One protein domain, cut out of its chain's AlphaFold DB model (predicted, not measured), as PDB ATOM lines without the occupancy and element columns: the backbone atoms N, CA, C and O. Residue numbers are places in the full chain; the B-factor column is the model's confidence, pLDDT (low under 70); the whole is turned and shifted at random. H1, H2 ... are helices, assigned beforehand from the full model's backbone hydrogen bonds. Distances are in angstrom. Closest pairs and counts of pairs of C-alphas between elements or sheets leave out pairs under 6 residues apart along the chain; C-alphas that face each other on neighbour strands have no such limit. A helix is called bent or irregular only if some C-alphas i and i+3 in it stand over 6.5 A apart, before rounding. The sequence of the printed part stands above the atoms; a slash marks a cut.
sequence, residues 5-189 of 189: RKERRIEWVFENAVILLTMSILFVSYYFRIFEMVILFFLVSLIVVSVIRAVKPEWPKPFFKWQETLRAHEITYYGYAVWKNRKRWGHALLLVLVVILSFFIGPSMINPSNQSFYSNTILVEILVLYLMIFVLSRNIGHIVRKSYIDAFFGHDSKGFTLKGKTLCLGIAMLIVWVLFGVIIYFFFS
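Overview. This is residues 5 to 189 of the 189 residues of an uncharacterized protein of Bacillus sp. JCM 19047 (UniProt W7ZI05). Three long helices, H1, H5 and H6, run side by side as a loose up-and-down bundle, each against the one before it in the chain. H2 and H4 form a second pair beyond H1 and H5, with the short H3 joining the two groups at one end by packing on the start of H1. The space between the groups is open, with H1 and H4 apart and H2 and H5 apart. The 185 printed residues hold six named helices, H1 to H6 in order, and no named strand: an all-helix domain, only just compact, close to loose, with a radius of gyration of the C-alphas of 19.0 A, elongated, spanning 60 by 39 by 27 A.

Along the chain. H1, residues 5 to 31, begins at C-alpha 5 (-13.371, 33.542, 9.271) and is 39.3 A long. H2 is residues 35 to 55 and H3 residues 65 to 78. H4, residues 80 to 110, 41.9 A, has a kink of 47 degrees near residue 104 and is only just irregular: C-alphas 104 and 107 are 7.0 A apart. H5, residues 121 to 150, is 44.0 A; H6, residues 164 to 188, 36.5 A, ends at (-0.171, 1.035, 26.471).

Arrangement. H1, the hub, touches H5, closest C-alphas Trp 12 and His 142 at 7.3 A, a shallow tilt of 5 degrees, opposite ways; H5 does so with residues 135 to 149 alone. H6 is close to H1 but not clearly touching, C-alphas Arg 9 and Thr 166 at 7.7 A, and near H5. H1 and H2 form a hairpin, touching through residues 26 to 29 and 35 to 39 alone, closest C-alphas Ser 29 and Phe 35 at 4.6 A. H3 touches H1 at a steep tilt of 61 degrees, C-alphas Glu 7 and Trp 66 at 5.2 A, with residues 66 to 70 and 7 to 11 alone. H2 touches H4, C-alphas Ala 54 and Arg 88 at 4.5 A, a shallow tilt of 26 degrees. Every O i to N i+4 pair is within hydrogen-bond range in H1, H2, H3 and H6; in H4 25 of 27 are, in H5 25 of 26.

Size, cuts and confidence. The C-alphas of Ser 113 and Asp 156, the two farthest apart, are 62.1 A apart. The printed part has no cut; the link from H5 to H6, 13 residues, is long. The mean pLDDT of the printed part is 71.3, with residues 108 to 170, 184 to 185 and 187 to 189 under 70.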
ATOM      1  N   ARG A   5     -13.774  33.994   7.934       71.56
ATOM      2  CA  ARG A   5     -13.371  33.542   9.271       71.56
ATOM      3  C   ARG A   5     -14.228  32.376   9.758       71.56
ATOM      4  O   ARG A   5     -13.698  31.473  10.406       71.56
ATOM      5  N   LYS A   6     -15.527  32.355   9.447       76.94
ATOM      6  CA  LYS A   6     -16.405  31.220   9.757       76.94
ATOM      7  C   LYS A   6     -15.998  29.978   8.966       76.94
ATOM      8  O   LYS A   6     -15.811  28.931   9.579       76.94
ATOM      9  N   GLU A   7     -15.771  30.115   7.663       80.69
ATOM     10  CA  GLU A   7     -15.392  28.990   6.796       80.69
ATOM     11  C   GLU A   7     -14.029  28.392   7.184       80.69
ATOM     12  O   GLU A   7     -13.876  27.175   7.254       80.69
ATOM     13  N   ARG A   8     -13.055  29.229   7.567       76.25
ATOM     14  CA  ARG A   8     -11.750  28.778   8.087       76.25
ATOM     15  C   ARG A   8     -11.844  28.079   9.447       76.25
ATOM     16  O   ARG A   8     -11.051  27.188   9.732       76.25
ATOM     17  N   ARG A   9     -12.794  28.462  10.313       76.31
ATOM     18  CA  ARG A   9     -13.050  27.719  11.563       76.31
ATOM     19  C   ARG A   9     -13.606  26.328  11.271       76.31
ATOM     20  O   ARG A   9     -13.171  25.379  11.912       76.31
ATOM     21  N   ILE A  10     -14.518  26.213  10.305       81.25
ATOM     22  CA  ILE A  10     -15.079  24.923   9.881       81.25
ATOM     23  C   ILE A  10     -13.985  24.039   9.274       81.25
ATOM     24  O   ILE A  10     -13.870  22.886   9.674       81.25
ATOM     25  N   GLU A  11     -13.141  24.587   8.391       81.25
ATOM     26  CA  GLU A  11     -11.967  23.886   7.844       81.25
ATOM     27  C   GLU A  11     -11.084  23.322   8.962       81.25
ATOM     28  O   GLU A  11     -10.720  22.151   8.935       81.25
ATOM     29  N   TRP A  12     -10.786  24.131   9.980       77.06
ATOM     30  CA  TRP A  12      -9.921  23.724  11.083       77.06
ATOM     31  C   TRP A  12     -10.518  22.603  11.947       77.06
ATOM     32  O   TRP A  12      -9.814  21.648  12.289       77.06
ATOM     33  N   VAL A  13     -11.811  22.695  12.275       80.69
ATOM     34  CA  VAL A  13     -12.532  21.640  13.009       80.69
ATOM     35  C   VAL A  13     -12.577  20.360  12.181       80.69
ATOM     36  O   VAL A  13     -12.275  19.288  12.699       80.69
ATOM     37  N   PHE A  14     -12.896  20.472  10.891       82.88
ATOM     38  CA  PHE A  14     -12.965  19.333   9.981       82.88
ATOM     39  C   PHE A  14     -11.608  18.638   9.834       82.88
ATOM     40  O   PHE A  14     -11.536  17.420   9.959       82.88
ATOM     41  N   GLU A  15     -10.520  19.387   9.618       79.62
ATOM     42  CA  GLU A  15      -9.184  18.797   9.490       79.62
ATOM     43  C   GLU A  15      -8.779  18.030  10.750       79.62
ATOM     44  O   GLU A  15      -8.298  16.907  10.644       79.62
ATOM     45  N   ASN A  16      -9.015  18.577  11.942       78.75
ATOM     46  CA  ASN A  16      -8.701  17.850  13.168       78.75
ATOM     47  C   ASN A  16      -9.624  16.656  13.411       78.75
ATOM     48  O   ASN A  16      -9.153  15.651  13.929       78.75
ATOM     49  N   ALA A  17     -10.905  16.736  13.041       82.56
ATOM     50  CA  ALA A  17     -11.801  15.585  13.108       82.56
ATOM     51  C   ALA A  17     -11.299  14.447  12.204       82.56
ATOM     52  O   ALA A  17     -11.287  13.292  12.621       82.56
ATOM     53  N   VAL A  18     -10.807  14.773  11.002       80.69
ATOM     54  CA  VAL A  18     -10.174  13.804  10.095       80.69
ATOM     55  C   VAL A  18      -8.885  13.238  10.693       80.69
ATOM     56  O   VAL A  18      -8.671  12.028  10.617       80.69
ATOM     57  N   ILE A  19      -8.036  14.074  11.302       78.56
ATOM     58  CA  ILE A  19      -6.813  13.606  11.972       78.56
ATOM     59  C   ILE A  19      -7.184  12.655  13.114       78.56
ATOM     60  O   ILE A  19      -6.657  11.550  13.154       78.56
ATOM     61  N   LEU A  20      -8.113  13.036  13.994       79.62
ATOM     62  CA  LEU A  20      -8.568  12.202  15.107       79.62
ATOM     63  C   LEU A  20      -9.124  10.865  14.609       79.62
ATOM     64  O   LEU A  20      -8.714   9.820  15.099       79.62
ATOM     65  N   LEU A  21      -9.987  10.885  13.590       83.50
ATOM     66  CA  LEU A  21     -10.521   9.669  12.976       83.50
ATOM     67  C   LEU A  21      -9.402   8.776  12.424       83.50
ATOM     68  O   LEU A  21      -9.422   7.567  12.634       83.50
ATOM     69  N   THR A  22      -8.412   9.369  11.751       79.69
ATOM     70  CA  THR A  22      -7.256   8.637  11.217       79.69
ATOM     71  C   THR A  22      -6.448   8.001  12.348       79.69
ATOM     72  O   THR A  22      -6.115   6.823  12.259       79.69
ATOM     73  N   MET A  23      -6.191   8.731  13.440       76.94
ATOM     74  CA  MET A  23      -5.492   8.190  14.612       76.94
ATOM     75  C   MET A  23      -6.276   7.052  15.263       76.94
ATOM     76  O   MET A  23      -5.691   6.019  15.570       76.94
ATOM     77  N   SER A  24      -7.592   7.198  15.427       80.38
ATOM     78  CA  SER A  24      -8.446   6.141  15.973       80.38
ATOM     79  C   SER A  24      -8.426   4.888  15.097       80.38
ATOM     80  O   SER A  24      -8.311   3.784  15.623       80.38
ATOM     81  N   ILE A  25      -8.479   5.035  13.767       83.31
ATOM     82  CA  ILE A  25      -8.363   3.906  12.832       83.31
ATOM     83  C   ILE A  25      -6.998   3.235  12.978       83.31
ATOM     84  O   ILE A  25      -6.941   2.013  13.082       83.31
ATOM     85  N   LEU A  26      -5.909   4.005  13.022       78.44
ATOM     86  CA  LEU A  26      -4.558   3.470  13.206       78.44
ATOM     87  C   LEU A  26      -4.422   2.714  14.536       78.44
ATOM     88  O   LEU A  26      -3.899   1.602  14.547       78.44
ATOM     89  N   PHE A  27      -4.959   3.261  15.627       75.69
ATOM     90  CA  PHE A  27      -4.965   2.621  16.944       75.69
ATOM     91  C   PHE A  27      -5.744   1.298  16.947       75.69
ATOM     92  O   PHE A  27      -5.220   0.264  17.356       75.69
ATOM     93  N   VAL A  28      -6.973   1.298  16.424       81.88
ATOM     94  CA  VAL A  28      -7.784   0.078  16.290       81.88
ATOM     95  C   VAL A  28      -7.063  -0.953  15.416       81.88
ATOM     96  O   VAL A  28      -6.999  -2.131  15.758       81.88
ATOM     97  N   SER A  29      -6.451  -0.513  14.317       82.44
ATOM     98  CA  SER A  29      -5.716  -1.389  13.397       82.44
ATOM     99  C   SER A  29      -4.505  -2.049  14.055       82.44
ATOM    100  O   SER A  29      -4.215  -3.211  13.768       82.44
ATOM    101  N   TYR A  30      -3.822  -1.331  14.951       76.81
ATOM    102  CA  TYR A  30      -2.759  -1.880  15.788       76.81
ATOM    103  C   TYR A  30      -3.279  -2.980  16.712       76.81
ATOM    104  O   TYR A  30      -2.742  -4.087  16.708       76.81
ATOM    105  N   TYR A  31      -4.381  -2.735  17.423       76.81
ATOM    106  CA  TYR A  31      -4.972  -3.729  18.320       76.81
ATOM    107  C   TYR A  31      -5.372  -5.029  17.595       76.81
ATOM    108  O   TYR A  31      -5.095  -6.127  18.072       76.81
ATOM    109  N   PHE A  32      -5.956  -4.918  16.397       80.94
ATOM    110  CA  PHE A  32      -6.387  -6.069  15.589       80.94
ATOM    111  C   PHE A  32      -5.282  -6.710  14.739       80.94
ATOM    112  O   PHE A  32      -5.566  -7.573  13.910       80.94
ATOM    113  N   ARG A  33      -4.020  -6.316  14.930       79.00
ATOM    114  CA  ARG A  33      -2.861  -6.828  14.186       79.00
ATOM    115  C   ARG A  33      -2.899  -6.610  12.661       79.00
ATOM    116  O   ARG A  33      -2.207  -7.299  11.919       79.00
ATOM    117  N   ILE A  34      -3.653  -5.620  12.180       81.50
ATOM    118  CA  ILE A  34      -3.775  -5.263  10.748       81.50
ATOM    119  C   ILE A  34      -3.095  -3.929  10.396       81.50
ATOM    120  O   ILE A  34      -3.245  -3.414   9.289       81.50
ATOM    121  N   PHE A  35      -2.343  -3.354  11.331       78.44
ATOM    122  CA  PHE A  35      -1.723  -2.033  11.223       78.44
ATOM    123  C   PHE A  35      -0.872  -1.819   9.973       78.44
ATOM    124  O   PHE A  35      -1.010  -0.803   9.296       78.44
ATOM    125  N   GLU A  36      -0.014  -2.787   9.659       75.88
ATOM    126  CA  GLU A  36       0.933  -2.720   8.544       75.88
ATOM    127  C   GLU A  36       0.190  -2.592   7.207       75.88
ATOM    128  O   GLU A  36       0.502  -1.719   6.398       75.88
ATOM    129  N   MET A  37      -0.878  -3.377   7.029       80.56
ATOM    130  CA  MET A  37      -1.756  -3.315   5.856       80.56
ATOM    131  C   MET A  37      -2.465  -1.960   5.749       80.56
ATOM    132  O   MET A  37      -2.564  -1.388   4.662       80.56
ATOM    133  N   VAL A  38      -2.941  -1.425   6.876       82.31
ATOM    134  CA  VAL A  38      -3.663  -0.147   6.917       82.31
ATOM    135  C   VAL A  38      -2.738   1.031   6.612       82.31
ATOM    136  O   VAL A  38      -3.116   1.904   5.828       82.31
ATOM    137  N   ILE A  39      -1.518   1.055   7.156       79.50
ATOM    138  CA  ILE A  39      -0.546   2.101   6.816       79.50
ATOM    139  C   ILE A  39      -0.101   1.981   5.362       79.50
ATOM    140  O   ILE A  39      -0.031   3.003   4.683       79.50
ATOM    141  N   LEU A  40       0.167   0.772   4.863       80.19
ATOM    142  CA  LEU A  40       0.545   0.582   3.465       80.19
ATOM    143  C   LEU A  40      -0.542   1.128   2.531       80.19
ATOM    144  O   LEU A  40      -0.252   1.923   1.636       80.19
ATOM    145  N   PHE A  41      -1.805   0.772   2.786       83.88
ATOM    146  CA  PHE A  41      -2.946   1.310   2.049       83.88
ATOM    147  C   PHE A  41      -3.012   2.842   2.141       83.88
ATOM    148  O   PHE A  41      -3.189   3.522   1.126       83.88
ATOM    149  N   PHE A  42      -2.812   3.405   3.336       82.88
ATOM    150  CA  PHE A  42      -2.807   4.849   3.547       82.88
ATOM    151  C   PHE A  42      -1.686   5.548   2.760       82.88
ATOM    152  O   PHE A  42      -1.960   6.517   2.053       82.88
ATOM    153  N   LEU A  43      -0.452   5.038   2.800       80.12
ATOM    154  CA  LEU A  43       0.688   5.580   2.052       80.12
ATOM    155  C   LEU A  43       0.451   5.521   0.541       80.12
ATOM    156  O   LEU A  43       0.608   6.536  -0.139       80.12
ATOM    157  N   VAL A  44      -0.007   4.380   0.016       85.19
ATOM    158  CA  VAL A  44      -0.349   4.236  -1.409       85.19
ATOM    159  C   VAL A  44      -1.439   5.234  -1.803       85.19
ATOM    160  O   VAL A  44      -1.302   5.937  -2.807       85.19
ATOM    161  N   SER A  45      -2.488   5.374  -0.986       84.88
ATOM    162  CA  SER A  45      -3.558   6.344  -1.240       84.88
ATOM    163  C   SER A  45      -3.039   7.789  -1.254       84.88
ATOM    164  O   SER A  45      -3.409   8.569  -2.136       84.88
ATOM    165  N   LEU A  46      -2.120   8.145  -0.347       83.88
ATOM    166  CA  LEU A  46      -1.501   9.467  -0.298       83.88
ATOM    167  C   LEU A  46      -0.637   9.743  -1.524       83.88
ATOM    168  O   LEU A  46      -0.689  10.861  -2.041       83.88
ATOM    169  N   ILE A  47       0.122   8.756  -2.008       84.31
ATOM    170  CA  ILE A  47       0.909   8.878  -3.242       84.31
ATOM    171  C   ILE A  47      -0.030   9.154  -4.414       84.31
ATOM    172  O   ILE A  47       0.128  10.168  -5.094       84.31
ATOM    173  N   VAL A  48      -1.050   8.312  -4.607       88.31
ATOM    174  CA  VAL A  48      -2.017   8.451  -5.707       88.31
ATOM    175  C   VAL A  48      -2.692   9.825  -5.667       88.31
ATOM    176  O   VAL A  48      -2.690  10.552  -6.663       88.31
ATOM    177  N   VAL A  49      -3.211  10.235  -4.506       84.88
ATOM    178  CA  VAL A  49      -3.873  11.539  -4.348       84.88
ATOM    179  C   VAL A  49      -2.899  12.695  -4.578       84.88
ATOM    180  O   VAL A  49      -3.265  13.677  -5.228       84.88
ATOM    181  N   SER A  50      -1.662  12.603  -4.084       81.19
ATOM    182  CA  SER A  50      -0.661  13.665  -4.242       81.19
ATOM    183  C   SER A  50      -0.224  13.821  -5.696       81.19
ATOM    184  O   SER A  50      -0.152  14.951  -6.174       81.19
ATOM    185  N   VAL A  51      -0.025  12.717  -6.427       87.06
ATOM    186  CA  VAL A  51       0.262  12.734  -7.871       87.06
ATOM    187  C   VAL A  51      -0.889  13.386  -8.631       87.06
ATOM    188  O   VAL A  51      -0.673  14.340  -9.382       87.06
ATOM    189  N   ILE A  52      -2.128  12.937  -8.395       88.38
ATOM    190  CA  ILE A  52      -3.304  13.497  -9.071       88.38
ATOM    191  C   ILE A  52      -3.401  15.003  -8.815       88.38
ATOM    192  O   ILE A  52      -3.599  15.769  -9.757       88.38
ATOM    193  N   ARG A  53      -3.218  15.449  -7.566       82.69
ATOM    194  CA  ARG A  53      -3.315  16.870  -7.204       82.69
ATOM    195  C   ARG A  53      -2.118  17.706  -7.660       82.69
ATOM    196  O   ARG A  53      -2.281  18.901  -7.901       82.69
ATOM    197  N   ALA A  54      -0.937  17.118  -7.830       84.38
ATOM    198  CA  ALA A  54       0.203  17.800  -8.438       84.38
ATOM    199  C   ALA A  54      -0.043  18.071  -9.935       84.38
ATOM    200  O   ALA A  54       0.251  19.157 -10.437       84.38
ATOM    201  N   VAL A  55      -0.663  17.129 -10.653       87.88
ATOM    202  CA  VAL A  55      -0.999  17.308 -12.077       87.88
ATOM    203  C   VAL A  55      -2.229  18.213 -12.241       87.88
ATOM    204  O   VAL A  55      -2.194  19.212 -12.975       87.88
ATOM    205  N   LYS A  56      -3.302  17.898 -11.505       89.19
ATOM    206  CA  LYS A  56      -4.631  18.529 -11.545       89.19
ATOM    207  C   LYS A  56      -5.025  19.075 -10.155       89.19
ATOM    208  O   LYS A  56      -5.861  18.480  -9.480       89.19
ATOM    209  N   PRO A  57      -4.495  20.237  -9.733       82.25
ATOM    210  CA  PRO A  57      -4.720  20.791  -8.387       82.25
ATOM    211  C   PRO A  57      -6.165  21.221  -8.099       82.25
ATOM    212  O   PRO A  57      -6.538  21.431  -6.948       82.25
ATOM    213  N   GLU A  58      -6.994  21.361  -9.132       81.94
ATOM    214  CA  GLU A  58      -8.420  21.668  -8.983       81.94
ATOM    215  C   GLU A  58      -9.267  20.456  -8.619       81.94
ATOM    216  O   GLU A  58     -10.412  20.625  -8.185       81.94
ATOM    217  N   TRP A  59      -8.723  19.257  -8.834       77.81
ATOM    218  CA  TRP A  59      -9.415  18.004  -8.626       77.81
ATOM    219  C   TRP A  59      -9.007  17.389  -7.276       77.81
ATOM    220  O   TRP A  59      -7.821  17.375  -6.945       77.81
ATOM    221  N   PRO A  60      -9.949  16.852  -6.488       80.81
ATOM    222  CA  PRO A  60     -11.388  16.825  -6.739       80.81
ATOM    223  C   PRO A  60     -12.040  18.206  -6.583       80.81
ATOM    224  O   PRO A  60     -11.514  19.107  -5.912       80.81
ATOM    225  N   LYS A  61     -13.210  18.367  -7.218       84.25
ATOM    226  CA  LYS A  61     -14.076  19.516  -6.939       84.25
ATOM    227  C   LYS A  61     -14.423  19.513  -5.445       84.25
ATOM    228  O   LYS A  61     -14.506  18.435  -4.853       84.25
ATOM    229  N   PRO A  62     -14.554  20.690  -4.822       83.62
ATOM    230  CA  PRO A  62     -14.826  20.750  -3.401       83.62
ATOM    231  C   PRO A  62     -16.174  20.092  -3.117       83.62
ATOM    232  O   PRO A  62     -17.143  20.347  -3.823       83.62
ATOM    233  N   PHE A  63     -16.228  19.232  -2.104       85.00
ATOM    234  CA  PHE A  63     -17.478  18.567  -1.723       85.00
ATOM    235  C   PHE A  63     -18.331  19.452  -0.816       85.00
ATOM    236  O   PHE A  63     -19.550  19.320  -0.772       85.00
ATOM    237  N   PHE A  64     -17.687  20.363  -0.084       87.62
ATOM    238  CA  PHE A  64     -18.352  21.234   0.872       87.62
ATOM    239  C   PHE A  64     -18.329  22.694   0.417       87.62
ATOM    240  O   PHE A  64     -17.298  23.197  -0.030       87.62
ATOM    241  N   LYS A  65     -19.432  23.415   0.656       86.19
ATOM    242  CA  LYS A  65     -19.568  24.853   0.347       86.19
ATOM    243  C   LYS A  65     -18.460  25.715   0.964       86.19
ATOM    244  O   LYS A  65     -18.002  26.680   0.353       86.19
ATOM    245  N   TRP A  66     -17.990  25.350   2.159       82.88
ATOM    246  CA  TRP A  66     -16.892  26.050   2.827       82.88
ATOM    247  C   TRP A  66     -15.587  25.943   2.029       82.88
ATOM    248  O   TRP A  66     -14.874  26.929   1.865       82.88
ATOM    249  N   GLN A  67     -15.309  24.783   1.430       85.19
ATOM    250  CA  GLN A  67     -14.131  24.583   0.585       85.19
ATOM    251  C   GLN A  67     -14.229  25.364  -0.730       85.19
ATOM    252  O   GLN A  67     -13.225  25.915  -1.180       85.19
ATOM    253  N   GLU A  68     -15.419  25.430  -1.341       87.31
ATOM    254  CA  GLU A  68     -15.661  26.247  -2.540       87.31
ATOM    255  C   GLU A  68     -15.398  27.726  -2.254       87.31
ATOM    256  O   GLU A  68     -14.653  28.380  -2.982       87.31
ATOM    257  N   THR A  69     -15.940  28.220  -1.140       85.62
ATOM    258  CA  THR A  69     -15.799  29.613  -0.705       85.62
ATOM    259  C   THR A  69     -14.336  29.973  -0.450       85.62
ATOM    260  O   THR A  69     -13.855  31.008  -0.915       85.62
ATOM    261  N   LEU A  70     -13.595  29.104   0.244       81.44
ATOM    262  CA  LEU A  70     -12.170  29.310   0.504       81.44
ATOM    263  C   LEU A  70     -11.333  29.245  -0.774       81.44
ATOM    264  O   LEU A  70     -10.426  30.056  -0.945       81.44
ATOM    265  N   ARG A  71     -11.646  28.318  -1.687       84.62
ATOM    266  CA  ARG A  71     -10.970  28.218  -2.984       84.62
ATOM    267  C   ARG A  71     -11.185  29.484  -3.809       84.62
ATOM    268  O   ARG A  71     -10.210  30.034  -4.312       84.62
ATOM    269  N   ALA A  72     -12.428  29.946  -3.928       85.88
ATOM    270  CA  ALA A  72     -12.758  31.170  -4.651       85.88
ATOM    271  C   ALA A  72     -12.010  32.368  -4.056       85.88
ATOM    272  O   ALA A  72     -11.355  33.102  -4.785       85.88
ATOM    273  N   HIS A  73     -12.012  32.501  -2.728       82.25
ATOM    274  CA  HIS A  73     -11.275  33.556  -2.041       82.25
ATOM    275  C   HIS A  73      -9.763  33.515  -2.324       82.25
ATOM    276  O   HIS A  73      -9.170  34.545  -2.637       82.25
ATOM    277  N   GLU A  74      -9.134  32.336  -2.263       80.31
ATOM    278  CA  GLU A  74      -7.708  32.187  -2.571       80.31
ATOM    279  C   GLU A  74      -7.386  32.518  -4.037       80.31
ATOM    280  O   GLU A  74      -6.362  33.144  -4.308       80.31
ATOM    281  N   ILE A  75      -8.246  32.122  -4.981       84.12
ATOM    282  CA  ILE A  75      -8.067  32.424  -6.408       84.12
ATOM    283  C   ILE A  75      -8.197  33.926  -6.664       84.12
ATOM    284  O   ILE A  75      -7.357  34.485  -7.366       84.12
ATOM    285  N   THR A  76      -9.201  34.582  -6.078       83.19
ATOM    286  CA  THR A  76      -9.382  36.034  -6.194       83.19
ATOM    287  C   THR A  76      -8.191  36.793  -5.611       83.19
ATOM    288  O   THR A  76      -7.793  37.810  -6.166       83.19
ATOM    289  N   TYR A  77      -7.599  36.299  -4.518       75.88
ATOM    290  CA  TYR A  77      -6.493  36.982  -3.850       75.88
ATOM    291  C   TYR A  77      -5.139  36.803  -4.550       75.88
ATOM    292  O   TYR A  77      -4.437  37.776  -4.804       75.88
ATOM    293  N   TYR A  78      -4.750  35.563  -4.850       75.31
ATOM    294  CA  TYR A  78      -3.431  35.283  -5.427       75.31
ATOM    295  C   TYR A  78      -3.408  35.390  -6.955       75.31
ATOM    296  O   TYR A  78      -2.333  35.449  -7.549       75.31
ATOM    297  N   GLY A  79      -4.573  35.353  -7.599       82.81
ATOM    298  CA  GLY A  79      -4.692  35.073  -9.022       82.81
ATOM    299  C   GLY A  79      -4.589  33.572  -9.310       82.81
ATOM    300  O   GLY A  79      -3.851  32.819  -8.667       82.81
ATOM    301  N   TYR A  80      -5.337  33.121 -10.316       88.12
ATOM    302  CA  TYR A  80      -5.491  31.700 -10.634       88.12
ATOM    303  C   TYR A  80      -4.155  30.982 -10.923       88.12
ATOM    304  O   TYR A  80      -3.922  29.885 -10.413       88.12
ATOM    305  N   ALA A  81      -3.243  31.603 -11.679       88.31
ATOM    306  CA  ALA A  81      -1.951  31.003 -12.028       88.31
ATOM    307  C   ALA A  81      -1.052  30.774 -10.797       88.31
ATOM    308  O   ALA A  81      -0.486  29.691 -10.623       88.31
ATOM    309  N   VAL A  82      -0.971  31.765  -9.904       83.69
ATOM    310  CA  VAL A  82      -0.176  31.682  -8.668       83.69
ATOM    311  C   VAL A  82      -0.801  30.687  -7.699       83.69
ATOM    312  O   VAL A  82      -0.091  29.860  -7.125       83.69
ATOM    313  N   TRP A  83      -2.130  30.713  -7.552       86.38
ATOM    314  CA  TRP A  83      -2.866  29.742  -6.748       86.38
ATOM    315  C   TRP A  83      -2.579  28.306  -7.202       86.38
ATOM    316  O   TRP A  83      -2.195  27.459  -6.391       86.38
ATOM    317  N   LYS A  84      -2.677  28.053  -8.513       88.12
ATOM    318  CA  LYS A  84      -2.404  26.749  -9.122       88.12
ATOM    319  C   LYS A  84      -0.983  26.284  -8.816       88.12
ATOM    320  O   LYS A  84      -0.802  25.159  -8.358       88.12
ATOM    321  N   ASN A  85       0.014  27.150  -9.007       85.00
ATOM    322  CA  ASN A  85       1.411  26.806  -8.746       85.00
ATOM    323  C   ASN A  85       1.655  26.499  -7.258       85.00
ATOM    324  O   ASN A  85       2.256  25.481  -6.926       85.00
ATOM    325  N   ARG A  86       1.101  27.307  -6.341       81.75
ATOM    326  CA  ARG A  86       1.198  27.068  -4.889       81.75
ATOM    327  C   ARG A  86       0.616  25.717  -4.476       81.75
ATOM    328  O   ARG A  86       1.224  25.018  -3.669       81.75
ATOM    329  N   LYS A  87      -0.539  25.322  -5.030       83.81
ATOM    330  CA  LYS A  87      -1.128  24.001  -4.748       83.81
ATOM    331  C   LYS A  87      -0.251  22.869  -5.283       83.81
ATOM    332  O   LYS A  87      -0.032  21.902  -4.560       83.81
ATOM    333  N   ARG A  88       0.299  23.007  -6.494       84.19
ATOM    334  CA  ARG A  88       1.218  22.014  -7.075       84.19
ATOM    335  C   ARG A  88       2.450  21.797  -6.209       84.19
ATOM    336  O   ARG A  88       2.728  20.659  -5.852       84.19
ATOM    337  N   TRP A  89       3.129  22.873  -5.816       82.69
ATOM    338  CA  TRP A  89       4.300  22.789  -4.940       82.69
ATOM    339  C   TRP A  89       3.963  22.190  -3.577       82.69
ATOM    340  O   TRP A  89       4.701  21.340  -3.092       82.69
ATOM    341  N   GLY A  90       2.817  22.551  -2.992       76.19
ATOM    342  CA  GLY A  90       2.358  21.936  -1.747       76.19
ATOM    343  C   GLY A  90       2.188  20.416  -1.857       76.19
ATOM    344  O   GLY A  90       2.602  19.685  -0.960       76.19
ATOM    345  N   HIS A  91       1.628  19.928  -2.966       79.88
ATOM    346  CA  HIS A  91       1.469  18.490  -3.208       79.88
ATOM    347  C   HIS A  91       2.774  17.792  -3.599       79.88
ATOM    348  O   HIS A  91       2.979  16.655  -3.191       79.88
ATOM    349  N   ALA A  92       3.672  18.465  -4.319       81.00
ATOM    350  CA  ALA A  92       4.996  17.938  -4.638       81.00
ATOM    351  C   ALA A  92       5.844  17.748  -3.371       81.00
ATOM    352  O   ALA A  92       6.420  16.683  -3.175       81.00
ATOM    353  N   LEU A  93       5.856  18.736  -2.470       81.31
ATOM    354  CA  LEU A  93       6.547  18.629  -1.181       81.31
ATOM    355  C   LEU A  93       5.956  17.517  -0.309       81.31
ATOM    356  O   LEU A  93       6.700  16.759   0.307       81.31
ATOM    357  N   LEU A  94       4.624  17.380  -0.290       78.88
ATOM    358  CA  LEU A  94       3.969  16.270   0.404       78.88
ATOM    359  C   LEU A  94       4.375  14.917  -0.193       78.88
ATOM    360  O   LEU A  94       4.625  13.980   0.553       78.88
ATOM    361  N   LEU A  95       4.467  14.814  -1.519       82.44
ATOM    362  CA  LEU A  95       4.887  13.590  -2.194       82.44
ATOM    363  C   LEU A  95       6.325  13.217  -1.820       82.44
ATOM    364  O   LEU A  95       6.569  12.066  -1.477       82.44
ATOM    365  N   VAL A  96       7.248  14.184  -1.804       82.44
ATOM    366  CA  VAL A  96       8.631  13.969  -1.340       82.44
ATOM    367  C   VAL A  96       8.641  13.438   0.094       82.44
ATOM    368  O   VAL A  96       9.292  12.432   0.365       82.44
ATOM    369  N   LEU A  97       7.867  14.050   0.994       79.69
ATOM    370  CA  LEU A  97       7.744  13.588   2.378       79.69
ATOM    371  C   LEU A  97       7.223  12.143   2.453       79.69
ATOM    372  O   LEU A  97       7.785  11.321   3.169       79.69
ATOM    373  N   VAL A  98       6.167  11.816   1.702       80.88
ATOM    374  CA  VAL A  98       5.568  10.472   1.688       80.88
ATOM    375  C   VAL A  98       6.542   9.431   1.141       80.88
ATOM    376  O   VAL A  98       6.603   8.329   1.681       80.88
ATOM    377  N   VAL A  99       7.338   9.764   0.121       82.56
ATOM    378  CA  VAL A  99       8.378   8.870  -0.412       82.56
ATOM    379  C   VAL A  99       9.463   8.613   0.632       82.56
ATOM    380  O   VAL A  99       9.817   7.459   0.855       82.56
ATOM    381  N   ILE A 100       9.937   9.658   1.319       80.19
ATOM    382  CA  ILE A 100      10.926   9.522   2.398       80.19
ATOM    383  C   ILE A 100      10.377   8.615   3.506       80.19
ATOM    384  O   ILE A 100      11.042   7.666   3.908       80.19
ATOM    385  N   LEU A 101       9.141   8.842   3.959       74.88
ATOM    386  CA  LEU A 101       8.509   7.992   4.973       74.88
ATOM    387  C   LEU A 101       8.359   6.544   4.506       74.88
ATOM    388  O   LEU A 101       8.651   5.622   5.260       74.88
ATOM    389  N   SER A 102       7.935   6.343   3.258       76.25
ATOM    390  CA  SER A 102       7.771   5.007   2.679       76.25
ATOM    391  C   SER A 102       9.105   4.268   2.582       76.25
ATOM    392  O   SER A 102       9.131   3.057   2.753       76.25
ATOM    393  N   PHE A 103      10.215   4.976   2.362       79.75
ATOM    394  CA  PHE A 103      11.551   4.384   2.374       79.75
ATOM    395  C   PHE A 103      11.942   3.864   3.765       79.75
ATOM    396  O   PHE A 103      12.478   2.766   3.871       79.75
ATOM    397  N   PHE A 104      11.633   4.611   4.830       73.31
ATOM    398  CA  PHE A 104      11.938   4.190   6.202       73.31
ATOM    399  C   PHE A 104      11.001   3.096   6.726       73.31
ATOM    400  O   PHE A 104      11.431   2.231   7.480       73.31
ATOM    401  N   ILE A 105       9.725   3.134   6.341       72.12
ATOM    402  CA  ILE A 105       8.676   2.274   6.908       72.12
ATOM    403  C   ILE A 105       8.409   1.035   6.036       72.12
ATOM    404  O   ILE A 105       8.093  -0.038   6.546       72.12
ATOM    405  N   GLY A 106       8.534   1.167   4.715       70.00
ATOM    406  CA  GLY A 106       8.187   0.138   3.733       70.00
ATOM    407  C   GLY A 106       8.935  -1.190   3.890       70.00
ATOM    408  O   GLY A 106       8.283  -2.234   3.808       70.00
ATOM    409  N   PRO A 107      10.255  -1.209   4.165       72.88
ATOM    410  CA  PRO A 107      10.989  -2.455   4.391       72.88
ATOM    411  C   PRO A 107      10.420  -3.296   5.541       72.88
ATOM    412  O   PRO A 107      10.314  -4.514   5.405       72.88
ATOM    413  N   SER A 108       9.974  -2.651   6.626       66.56
ATOM    414  CA  SER A 108       9.339  -3.311   7.777       66.56
ATOM    415  C   SER A 108       7.938  -3.857   7.467       66.56
ATOM    416  O   SER A 108       7.441  -4.699   8.203       66.56
ATOM    417  N   MET A 109       7.293  -3.401   6.385       66.50
ATOM    418  CA  MET A 109       5.940  -3.826   5.989       66.50
ATOM    419  C   MET A 109       5.925  -4.923   4.921       66.50
ATOM    420  O   MET A 109       4.983  -5.707   4.864       66.50
ATOM    421  N   ILE A 110       6.936  -4.972   4.049       67.25
ATOM    422  CA  ILE A 110       6.970  -5.901   2.905       67.25
ATOM    423  C   ILE A 110       7.573  -7.260   3.293       67.25
ATOM    424  O   ILE A 110       7.246  -8.271   2.673       67.25
ATOM    425  N   ASN A 111       8.424  -7.312   4.325       63.88
ATOM    426  CA  ASN A 111       9.054  -8.553   4.771       63.88
ATOM    427  C   ASN A 111       8.803  -8.823   6.273       63.88
ATOM    428  O   ASN A 111       9.641  -8.477   7.110       63.88
ATOM    429  N   PRO A 112       7.676  -9.473   6.629       55.47
ATOM    430  CA  PRO A 112       7.249  -9.661   8.022       55.47
ATOM    431  C   PRO A 112       8.190 -10.547   8.859       55.47
ATOM    432  O   PRO A 112       8.065 -10.586  10.080       55.47
ATOM    433  N   SER A 113       9.143 -11.242   8.224       58.47
ATOM    434  CA  SER A 113      10.091 -12.144   8.891       58.47
ATOM    435  C   SER A 113      11.262 -11.440   9.590       58.47
ATOM    436  O   SER A 113      11.856 -12.033  10.487       58.47
ATOM    437  N   ASN A 114      11.580 -10.187   9.232       53.41
ATOM    438  CA  ASN A 114      12.810  -9.531   9.695       53.41
ATOM    439  C   ASN A 114      12.631  -8.441  10.761       53.41
ATOM    440  O   ASN A 114      13.637  -8.099  11.372       53.41
ATOM    441  N   GLN A 115      11.425  -7.900  10.994       54.50
ATOM    442  CA  GLN A 115      11.101  -6.924  12.059       54.50
ATOM    443  C   GLN A 115       9.630  -6.480  11.920       54.50
ATOM    444  O   GLN A 115       9.343  -5.501  11.232       54.50
ATOM    445  N   SER A 116       8.677  -7.186  12.542       59.53
ATOM    446  CA  SER A 116       7.282  -6.710  12.562       59.53
ATOM    447  C   SER A 116       7.152  -5.491  13.477       59.53
ATOM    448  O   SER A 116       7.855  -5.401  14.491       59.53
ATOM    449  N   PHE A 117       6.225  -4.575  13.185       63.19
ATOM    450  CA  PHE A 117       5.970  -3.416  14.059       63.19
ATOM    451  C   PHE A 117       5.588  -3.831  15.490       63.19
ATOM    452  O   PHE A 117       5.844  -3.099  16.440       63.19
ATOM    453  N   TYR A 118       5.035  -5.035  15.652       63.34
ATOM    454  CA  TYR A 118       4.667  -5.613  16.947       63.34
ATOM    455  C   TYR A 118       5.862  -6.127  17.755       63.34
ATOM    456  O   TYR A 118       5.740  -6.326  18.960       63.34
ATOM    457  N   SER A 119       7.001  -6.375  17.104       61.72
ATOM    458  CA  SER A 119       8.217  -6.887  17.750       61.72
ATOM    459  C   SER A 119       9.148  -5.788  18.265       61.72
ATOM    460  O   SER A 119      10.068  -6.080  19.023       61.72
ATOM    461  N   ASN A 120       8.922  -4.532  17.864       61.53
ATOM    462  CA  ASN A 120       9.864  -3.441  18.082       61.53
ATOM    463  C   ASN A 120       9.145  -2.211  18.664       61.53
ATOM    464  O   ASN A 120       8.745  -1.294  17.944       61.53
ATOM    465  N   THR A 121       8.972  -2.202  19.988       57.66
ATOM    466  CA  THR A 121       8.251  -1.176  20.768       57.66
ATOM    467  C   THR A 121       8.729   0.251  20.470       57.66
ATOM    468  O   THR A 121       7.921   1.169  20.363       57.66
ATOM    469  N   ILE A 122      10.030   0.418  20.209       54.72
ATOM    470  CA  ILE A 122      10.665   1.705  19.887       54.72
ATOM    471  C   ILE A 122      10.096   2.323  18.592       54.72
ATOM    472  O   ILE A 122       9.934   3.539  18.499       54.72
ATOM    473  N   LEU A 123       9.741   1.510  17.588       57.00
ATOM    474  CA  LEU A 123       9.188   2.011  16.321       57.00
ATOM    475  C   LEU A 123       7.742   2.509  16.467       57.00
ATOM    476  O   LEU A 123       7.345   3.440  15.764       57.00
ATOM    477  N   VAL A 124       6.968   1.936  17.393       57.53
ATOM    478  CA  VAL A 124       5.594   2.371  17.691       57.53
ATOM    479  C   VAL A 124       5.607   3.727  18.399       57.53
ATOM    480  O   VAL A 124       4.874   4.634  18.006       57.53
ATOM    481  N   GLU A 125       6.495   3.909  19.377       55.09
ATOM    482  CA  GLU A 125       6.651   5.173  20.107       55.09
ATOM    483  C   GLU A 125       7.109   6.319  19.192       55.09
ATOM    484  O   GLU A 125       6.528   7.406  19.217       55.09
ATOM    485  N   ILE A 126       8.090   6.070  18.313       56.69
ATOM    486  CA  ILE A 126       8.566   7.059  17.329       56.69
ATOM    487  C   ILE A 126       7.452   7.444  16.349       56.69
ATOM    488  O   ILE A 126       7.317   8.618  15.997       56.69
ATOM    489  N   LEU A 127       6.624   6.487  15.925       61.03
ATOM    490  CA  LEU A 127       5.506   6.755  15.024       61.03
ATOM    491  C   LEU A 127       4.426   7.615  15.696       61.03
ATOM    492  O   LEU A 127       3.933   8.558  15.079       61.03
ATOM    493  N   VAL A 128       4.092   7.342  16.961       59.03
ATOM    494  CA  VAL A 128       3.156   8.163  17.752       59.03
ATOM    495  C   VAL A 128       3.696   9.586  17.923       59.03
ATOM    496  O   VAL A 128       2.961  10.557  17.733       59.03
ATOM    497  N   LEU A 129       4.993   9.729  18.199       54.03
ATOM    498  CA  LEU A 129       5.649  11.025  18.376       54.03
ATOM    499  C   LEU A 129       5.712  11.815  17.056       54.03
ATOM    500  O   LEU A 129       5.421  13.012  17.023       54.03
ATOM    501  N   TYR A 130       5.976  11.136  15.937       59.19
ATOM    502  CA  TYR A 130       5.898  11.710  14.592       59.19
ATOM    503  C   TYR A 130       4.473  12.166  14.239       59.19
ATOM    504  O   TYR A 130       4.270  13.268  13.723       59.19
ATOM    505  N   LEU A 131       3.467  11.351  14.565       61.78
ATOM    506  CA  LEU A 131       2.053  11.663  14.363       61.78
ATOM    507  C   LEU A 131       1.614  12.871  15.208       61.78
ATOM    508  O   LEU A 131       0.913  13.745  14.694       61.78
ATOM    509  N   MET A 132       2.095  12.996  16.449       58.69
ATOM    510  CA  MET A 132       1.890  14.185  17.286       58.69
ATOM    511  C   MET A 132       2.539  15.439  16.691       58.69
ATOM    512  O   MET A 132       1.889  16.485  16.610       58.69
ATOM    513  N   ILE A 133       3.782  15.349  16.209       57.72
ATOM    514  CA  ILE A 133       4.451  16.466  15.523       57.72
ATOM    515  C   ILE A 133       3.680  16.856  14.258       57.72
ATOM    516  O   ILE A 133       3.537  18.045  13.971       57.72
ATOM    517  N   PHE A 134       3.119  15.896  13.523       62.78
ATOM    518  CA  PHE A 134       2.283  16.161  12.353       62.78
ATOM    519  C   PHE A 134       0.993  16.914  12.718       62.78
ATOM    520  O   PHE A 134       0.653  17.906  12.060       62.78
ATOM    521  N   VAL A 135       0.307  16.510  13.796       62.25
ATOM    522  CA  VAL A 135      -0.867  17.217  14.343       62.25
ATOM    523  C   VAL A 135      -0.507  18.647  14.741       62.25
ATOM    524  O   VAL A 135      -1.202  19.593  14.358       62.25
ATOM    525  N   LEU A 136       0.593  18.826  15.476       58.88
ATOM    526  CA  LEU A 136       1.075  20.139  15.898       58.88
ATOM    527  C   LEU A 136       1.434  21.009  14.692       58.88
ATOM    528  O   LEU A 136       0.986  22.147  14.608       58.88
ATOM    529  N   SER A 137       2.143  20.463  13.706       57.81
ATOM    530  CA  SER A 137       2.554  21.174  12.489       57.81
ATOM    531  C   SER A 137       1.356  21.634  11.654       57.81
ATOM    532  O   SER A 137       1.321  22.771  11.177       57.81
ATOM    533  N   ARG A 138       0.329  20.783  11.507       64.38
ATOM    534  CA  ARG A 138      -0.929  21.137  10.829       64.38
ATOM    535  C   ARG A 138      -1.680  22.245  11.563       64.38
ATOM    536  O   ARG A 138      -2.138  23.197  10.927       64.38
ATOM    537  N   ASN A 139      -1.767  22.150  12.887       61.34
ATOM    538  CA  ASN A 139      -2.441  23.144  13.713       61.34
ATOM    539  C   ASN A 139      -1.679  24.482  13.760       61.34
ATOM    540  O   ASN A 139      -2.298  25.532  13.593       61.34
ATOM    541  N   ILE A 140      -0.346  24.463  13.857       57.56
ATOM    542  CA  ILE A 140       0.517  25.652  13.762       57.56
ATOM    543  C   ILE A 140       0.384  26.299  12.382       57.56
ATOM    544  O   ILE A 140       0.228  27.513  12.288       57.56
ATOM    545  N   GLY A 141       0.354  25.512  11.303       53.06
ATOM    546  CA  GLY A 141       0.141  26.024   9.948       53.06
ATOM    547  C   GLY A 141      -1.175  26.795   9.789       53.06
ATOM    548  O   GLY A 141      -1.214  27.807   9.087       53.06
ATOM    549  N   HIS A 142      -2.245  26.374  10.472       58.69
ATOM    550  CA  HIS A 142      -3.521  27.102  10.519       58.69
ATOM    551  C   HIS A 142      -3.473  28.354  11.382       58.69
ATOM    552  O   HIS A 142      -4.035  29.381  11.001       58.69
ATOM    553  N   ILE A 143      -2.795  28.283  12.524       52.00
ATOM    554  CA  ILE A 143      -2.563  29.425  13.410       52.00
ATOM    555  C   ILE A 143      -1.793  30.509  12.638       52.00
ATOM    556  O   ILE A 143      -2.253  31.645  12.550       52.00
ATOM    557  N   VAL A 144      -0.707  30.143  11.951       50.50
ATOM    558  CA  VAL A 144       0.099  31.045  11.114       50.50
ATOM    559  C   VAL A 144      -0.707  31.592   9.932       50.50
ATOM    560  O   VAL A 144      -0.703  32.798   9.711       50.50
ATOM    561  N   ARG A 145      -1.473  30.765   9.204       52.53
ATOM    562  CA  ARG A 145      -2.352  31.241   8.111       52.53
ATOM    563  C   ARG A 145      -3.457  32.184   8.593       52.53
ATOM    564  O   ARG A 145      -3.827  33.091   7.853       52.53
ATOM    565  N   LYS A 146      -3.953  32.023   9.824       46.94
ATOM    566  CA  LYS A 146      -4.892  32.967  10.451       46.94
ATOM    567  C   LYS A 146      -4.275  34.331  10.721       46.94
ATOM    568  O   LYS A 146      -4.970  35.319  10.517       46.94
ATOM    569  N   SER A 147      -2.983  34.401  11.046       40.25
ATOM    570  CA  SER A 147      -2.264  35.681  11.135       40.25
ATOM    571  C   SER A 147      -2.348  36.488   9.834       40.25
ATOM    572  O   SER A 147      -2.419  37.710   9.880       40.25
ATOM    573  N   TYR A 148      -2.386  35.817   8.678       39.28
ATOM    574  CA  TYR A 148      -2.549  36.474   7.375       39.28
ATOM    575  C   TYR A 148      -4.010  36.819   7.047       39.28
ATOM    576  O   TYR A 148      -4.253  37.729   6.263       39.28
ATOM    577  N   ILE A 149      -4.986  36.126   7.649       43.22
ATOM    578  CA  ILE A 149      -6.423  36.419   7.493       43.22
ATOM    579  C   ILE A 149      -6.822  37.645   8.328       43.22
ATOM    580  O   ILE A 149      -7.611  38.464   7.863       43.22
ATOM    581  N   ASP A 150      -6.261  37.796   9.532       37.47
ATOM    582  CA  ASP A 150      -6.498  38.970  10.383       37.47
ATOM    583  C   ASP A 150      -5.765  40.221   9.859       37.47
ATOM    584  O   ASP A 150      -6.305  41.322   9.949       37.47
ATOM    585  N   ALA A 151      -4.611  40.061   9.200       39.44
ATOM    586  CA  ALA A 151      -3.930  41.150   8.487       39.44
ATOM    587  C   ALA A 151      -4.688  41.638   7.234       39.44
ATOM    588  O   ALA A 151      -4.389  42.704   6.705       39.44
ATOM    589  N   PHE A 152      -5.674  40.879   6.743       44.53
ATOM    590  CA  PHE A 152      -6.355  41.180   5.480       44.53
ATOM    591  C   PHE A 152      -7.503  42.193   5.599       44.53
ATOM    592  O   PHE A 152      -7.927  42.768   4.600       44.53
ATOM    593  N   PHE A 153      -8.006  42.430   6.814       44.94
ATOM    594  CA  PHE A 153      -9.050  43.430   7.085       44.94
ATOM    595  C   PHE A 153      -8.569  44.596   7.956       44.94
ATOM    596  O   PHE A 153      -9.347  45.503   8.240       44.94
ATOM    597  N   GLY A 154      -7.309  44.581   8.386       37.22
ATOM    598  CA  GLY A 154      -6.704  45.646   9.171       37.22
ATOM    599  C   GLY A 154      -5.425  46.089   8.493       37.22
ATOM    600  O   GLY A 154      -4.397  45.442   8.657       37.22
ATOM    601  N   HIS A 155      -5.487  47.208   7.772       35.03
ATOM    602  CA  HIS A 155      -4.306  47.833   7.178       35.03
ATOM    603  C   HIS A 155      -3.233  48.190   8.238       35.03
ATOM    604  O   HIS A 155      -2.080  48.384   7.868       35.03
ATOM    605  N   ASP A 156      -3.590  48.159   9.536       39.31
ATOM    606  CA  ASP A 156      -2.768  48.625  10.662       39.31
ATOM    607  C   ASP A 156      -2.616  47.661  11.858       39.31
ATOM    608  O   ASP A 156      -2.048  48.041  12.882       39.31
ATOM    609  N   SER A 157      -3.066  46.400  11.800       40.34
ATOM    610  CA  SER A 157      -2.883  45.485  12.945       40.34
ATOM    611  C   SER A 157      -1.700  44.535  12.750       40.34
ATOM    612  O   SER A 157      -1.864  43.384  12.342       40.34
ATOM    613  N   LYS A 158      -0.493  44.998  13.100       34.28
ATOM    614  CA  LYS A 158       0.653  44.120  13.386       34.28
ATOM    615  C   LYS A 158       0.397  43.393  14.711       34.28
ATOM    616  O   LYS A 158       0.696  43.925  15.774       34.28
ATOM    617  N   GLY A 159      -0.172  42.190  14.668       37.59
ATOM    618  CA  GLY A 159      -0.298  41.376  15.877       37.59
ATOM    619  C   GLY A 159      -1.159  40.126  15.744       37.59
ATOM    620  O   GLY A 159      -2.175  40.105  15.056       37.59
ATOM    621  N   PHE A 160      -0.754  39.085  16.468       41.62
ATOM    622  CA  PHE A 160      -1.482  37.829  16.634       41.62
ATOM    623  C   PHE A 160      -2.627  38.013  17.646       41.62
ATOM    624  O   PHE A 160      -2.518  37.621  18.805       41.62
ATOM    625  N   THR A 161      -3.740  38.643  17.266       42.25
ATOM    626  CA  THR A 161      -4.880  38.764  18.194       42.25
ATOM    627  C   THR A 161      -5.798  37.548  18.089       42.25
ATOM    628  O   THR A 161      -6.797  37.566  17.371       42.25
ATOM    629  N   LEU A 162      -5.491  36.482  18.832       48.75
ATOM    630  CA  LEU A 162      -6.417  35.363  19.040       48.75
ATOM    631  C   LEU A 162      -7.647  35.857  19.826       48.75
ATOM    632  O   LEU A 162      -7.665  35.842  21.051       48.75
ATOM    633  N   LYS A 163      -8.694  36.325  19.136       52.31
ATOM    634  CA  LYS A 163      -9.914  36.818  19.801       52.31
ATOM    635  C   LYS A 163     -10.899  35.690  20.137       52.31
ATOM    636  O   LYS A 163     -11.247  34.867  19.284       52.31
ATOM    637  N   GLY A 164     -11.403  35.729  21.376       61.88
ATOM    638  CA  GLY A 164     -12.609  35.063  21.893       61.88
ATOM    639  C   GLY A 164     -12.856  33.644  21.380       61.88
ATOM    640  O   GLY A 164     -12.271  32.680  21.865       61.88
ATOM    641  N   LYS A 165     -13.734  33.507  20.375       62.38
ATOM    642  CA  LYS A 165     -14.159  32.203  19.832       62.38
ATOM    643  C   LYS A 165     -13.015  31.391  19.212       62.38
ATOM    644  O   LYS A 165     -13.060  30.171  19.263       62.38
ATOM    645  N   THR A 166     -12.000  32.035  18.632       59.00
ATOM    646  CA  THR A 166     -10.867  31.323  18.014       59.00
ATOM    647  C   THR A 166      -9.860  30.842  19.061       59.00
ATOM    648  O   THR A 166      -9.318  29.751  18.909       59.00
ATOM    649  N   LEU A 167      -9.656  31.621  20.130       64.75
ATOM    650  CA  LEU A 167      -8.851  31.218  21.289       64.75
ATOM    651  C   LEU A 167      -9.520  30.057  22.035       64.75
ATOM    652  O   LEU A 167      -8.880  29.042  22.279       64.75
ATOM    653  N   CYS A 168     -10.824  30.174  22.301       67.44
ATOM    654  CA  CYS A 168     -11.623  29.111  22.910       67.44
ATOM    655  C   CYS A 168     -11.532  27.806  22.102       67.44
ATOM    656  O   CYS A 168     -11.293  26.749  22.674       67.44
ATOM    657  N   LEU A 169     -11.615  27.884  20.768       68.44
ATOM    658  CA  LEU A 169     -11.480  26.703  19.914       68.44
ATOM    659  C   LEU A 169     -10.066  26.102  19.957       68.44
ATOM    660  O   LEU A 169      -9.934  24.886  19.951       68.44
ATOM    661  N   GLY A 170      -9.021  26.929  20.053       68.62
ATOM    662  CA  GLY A 170      -7.648  26.451  20.238       68.62
ATOM    663  C   GLY A 170      -7.434  25.738  21.573       68.62
ATOM    664  O   GLY A 170      -6.853  24.658  21.594       68.62
ATOM    665  N   ILE A 171      -7.955  26.304  22.667       73.56
ATOM    666  CA  ILE A 171      -7.900  25.691  24.002       73.56
ATOM    667  C   ILE A 171      -8.692  24.380  24.021       73.56
ATOM    668  O   ILE A 171      -8.175  23.367  24.483       73.56
ATOM    669  N   ALA A 172      -9.907  24.366  23.463       75.00
ATOM    670  CA  ALA A 172     -10.710  23.151  23.344       75.00
ATOM    671  C   ALA A 172      -9.965  22.057  22.564       75.00
ATOM    672  O   ALA A 172      -9.965  20.903  22.980       75.00
ATOM    673  N   MET A 173      -9.267  22.423  21.485       74.94
ATOM    674  CA  MET A 173      -8.438  21.481  20.732       74.94
ATOM    675  C   MET A 173      -7.303  20.908  21.563       74.94
ATOM    676  O   MET A 173      -7.066  19.705  21.526       74.94
ATOM    677  N   LEU A 174      -6.611  21.762  22.312       74.44
ATOM    678  CA  LEU A 174      -5.520  21.338  23.175       74.44
ATOM    679  C   LEU A 174      -6.025  20.342  24.224       74.44
ATOM    680  O   LEU A 174      -5.418  19.291  24.395       74.44
ATOM    681  N   ILE A 175      -7.177  20.615  24.843       80.19
ATOM    682  CA  ILE A 175      -7.816  19.704  25.803       80.19
ATOM    683  C   ILE A 175      -8.156  18.359  25.147       80.19
ATOM    684  O   ILE A 175      -7.827  17.317  25.708       80.19
ATOM    685  N   VAL A 176      -8.768  18.361  23.957       80.12
ATOM    686  CA  VAL A 176      -9.100  17.125  23.220       80.12
ATOM    687  C   VAL A 176      -7.845  16.296  22.943       80.12
ATOM    688  O   VAL A 176      -7.851  15.087  23.164       80.12
ATOM    689  N   TRP A 177      -6.756  16.933  22.508       77.56
ATOM    690  CA  TRP A 177      -5.501  16.240  22.217       77.56
ATOM    691  C   TRP A 177      -4.801  15.714  23.474       77.56
ATOM    692  O   TRP A 177      -4.274  14.604  23.443       77.56
ATOM    693  N   VAL A 178      -4.837  16.457  24.584       74.75
ATOM    694  CA  VAL A 178      -4.315  15.991  25.880       74.75
ATOM    695  C   VAL A 178      -5.104  14.780  26.371       74.75
ATOM    696  O   VAL A 178      -4.503  13.766  26.707       74.75
ATOM    697  N   LEU A 179      -6.440  14.844  26.354       79.81
ATOM    698  CA  LEU A 179      -7.295  13.719  26.746       79.81
ATOM    699  C   LEU A 179      -7.040  12.486  25.876       79.81
ATOM    700  O   LEU A 179      -6.909  11.383  26.398       79.81
ATOM    701  N   PHE A 180      -6.919  12.672  24.561       76.12
ATOM    702  CA  PHE A 180      -6.600  11.586  23.641       76.12
ATOM    703  C   PHE A 180      -5.240  10.946  23.953       76.12
ATOM    704  O   PHE A 180      -5.139   9.722  24.012       76.12
ATOM    705  N   GLY A 181      -4.210  11.757  24.221       70.81
ATOM    706  CA  GLY A 181      -2.889  11.267  24.621       70.81
ATOM    707  C   GLY A 181      -2.915  10.483  25.936       70.81
ATOM    708  O   GLY A 181      -2.304   9.422  26.022       70.81
ATOM    709  N   VAL A 182      -3.670  10.959  26.931       75.06
ATOM    710  CA  VAL A 182      -3.855  10.264  28.215       75.06
ATOM    711  C   VAL A 182      -4.544   8.912  28.022       75.06
ATOM    712  O   VAL A 182      -4.093   7.920  28.586       75.06
ATOM    713  N   ILE A 183      -5.597   8.846  27.198       76.81
ATOM    714  CA  ILE A 183      -6.281   7.583  26.881       76.81
ATOM    715  C   ILE A 183      -5.301   6.601  26.240       76.81
ATOM    716  O   ILE A 183      -5.212   5.464  26.690       76.81
ATOM    717  N   ILE A 184      -4.539   7.036  25.232       68.81
ATOM    718  CA  ILE A 184      -3.528   6.184  24.592       68.81
ATOM    719  C   ILE A 184      -2.529   5.671  25.632       68.81
ATOM    720  O   ILE A 184      -2.301   4.469  25.692       68.81
ATOM    721  N   TYR A 185      -1.980   6.547  26.476       66.75
ATOM    722  CA  TYR A 185      -1.016   6.159  27.506       66.75
ATOM    723  C   TYR A 185      -1.551   5.045  28.418       66.75
ATOM    724  O   TYR A 185      -0.878   4.035  28.588       66.75
ATOM    725  N   PHE A 186      -2.783   5.171  28.921       72.81
ATOM    726  CA  PHE A 186      -3.398   4.144  29.774       72.81
ATOM    727  C   PHE A 186      -3.636   2.800  29.075       72.81
ATOM    728  O   PHE A 186      -3.698   1.778  29.744       72.81
ATOM    729  N   PHE A 187      -3.801   2.783  27.752       63.41
ATOM    730  CA  PHE A 187      -3.962   1.536  26.997       63.41
ATOM    731  C   PHE A 187      -2.631   0.833  26.693       63.41
ATOM    732  O   PHE A 187      -2.644  -0.350  26.358       63.41
ATOM    733  N   PHE A 188      -1.509   1.552  26.769       59.88
ATOM    734  CA  PHE A 188      -0.171   1.035  26.471       59.88
ATOM    735  C   PHE A 188       0.718   0.840  27.714       59.88
ATOM    736  O   PHE A 188       1.795   0.262  27.568       59.88
ATOM    737  N   SER A 189       0.289   1.293  28.902       55.62
ATOM    738  CA  SER A 189       0.928   0.992  30.198       55.62
ATOM    739  C   SER A 189       0.335  -0.258  30.836       55.62
ATOM    740  O   SER A 189       1.117  -1.099  31.321       55.62
TER     741      SER A 189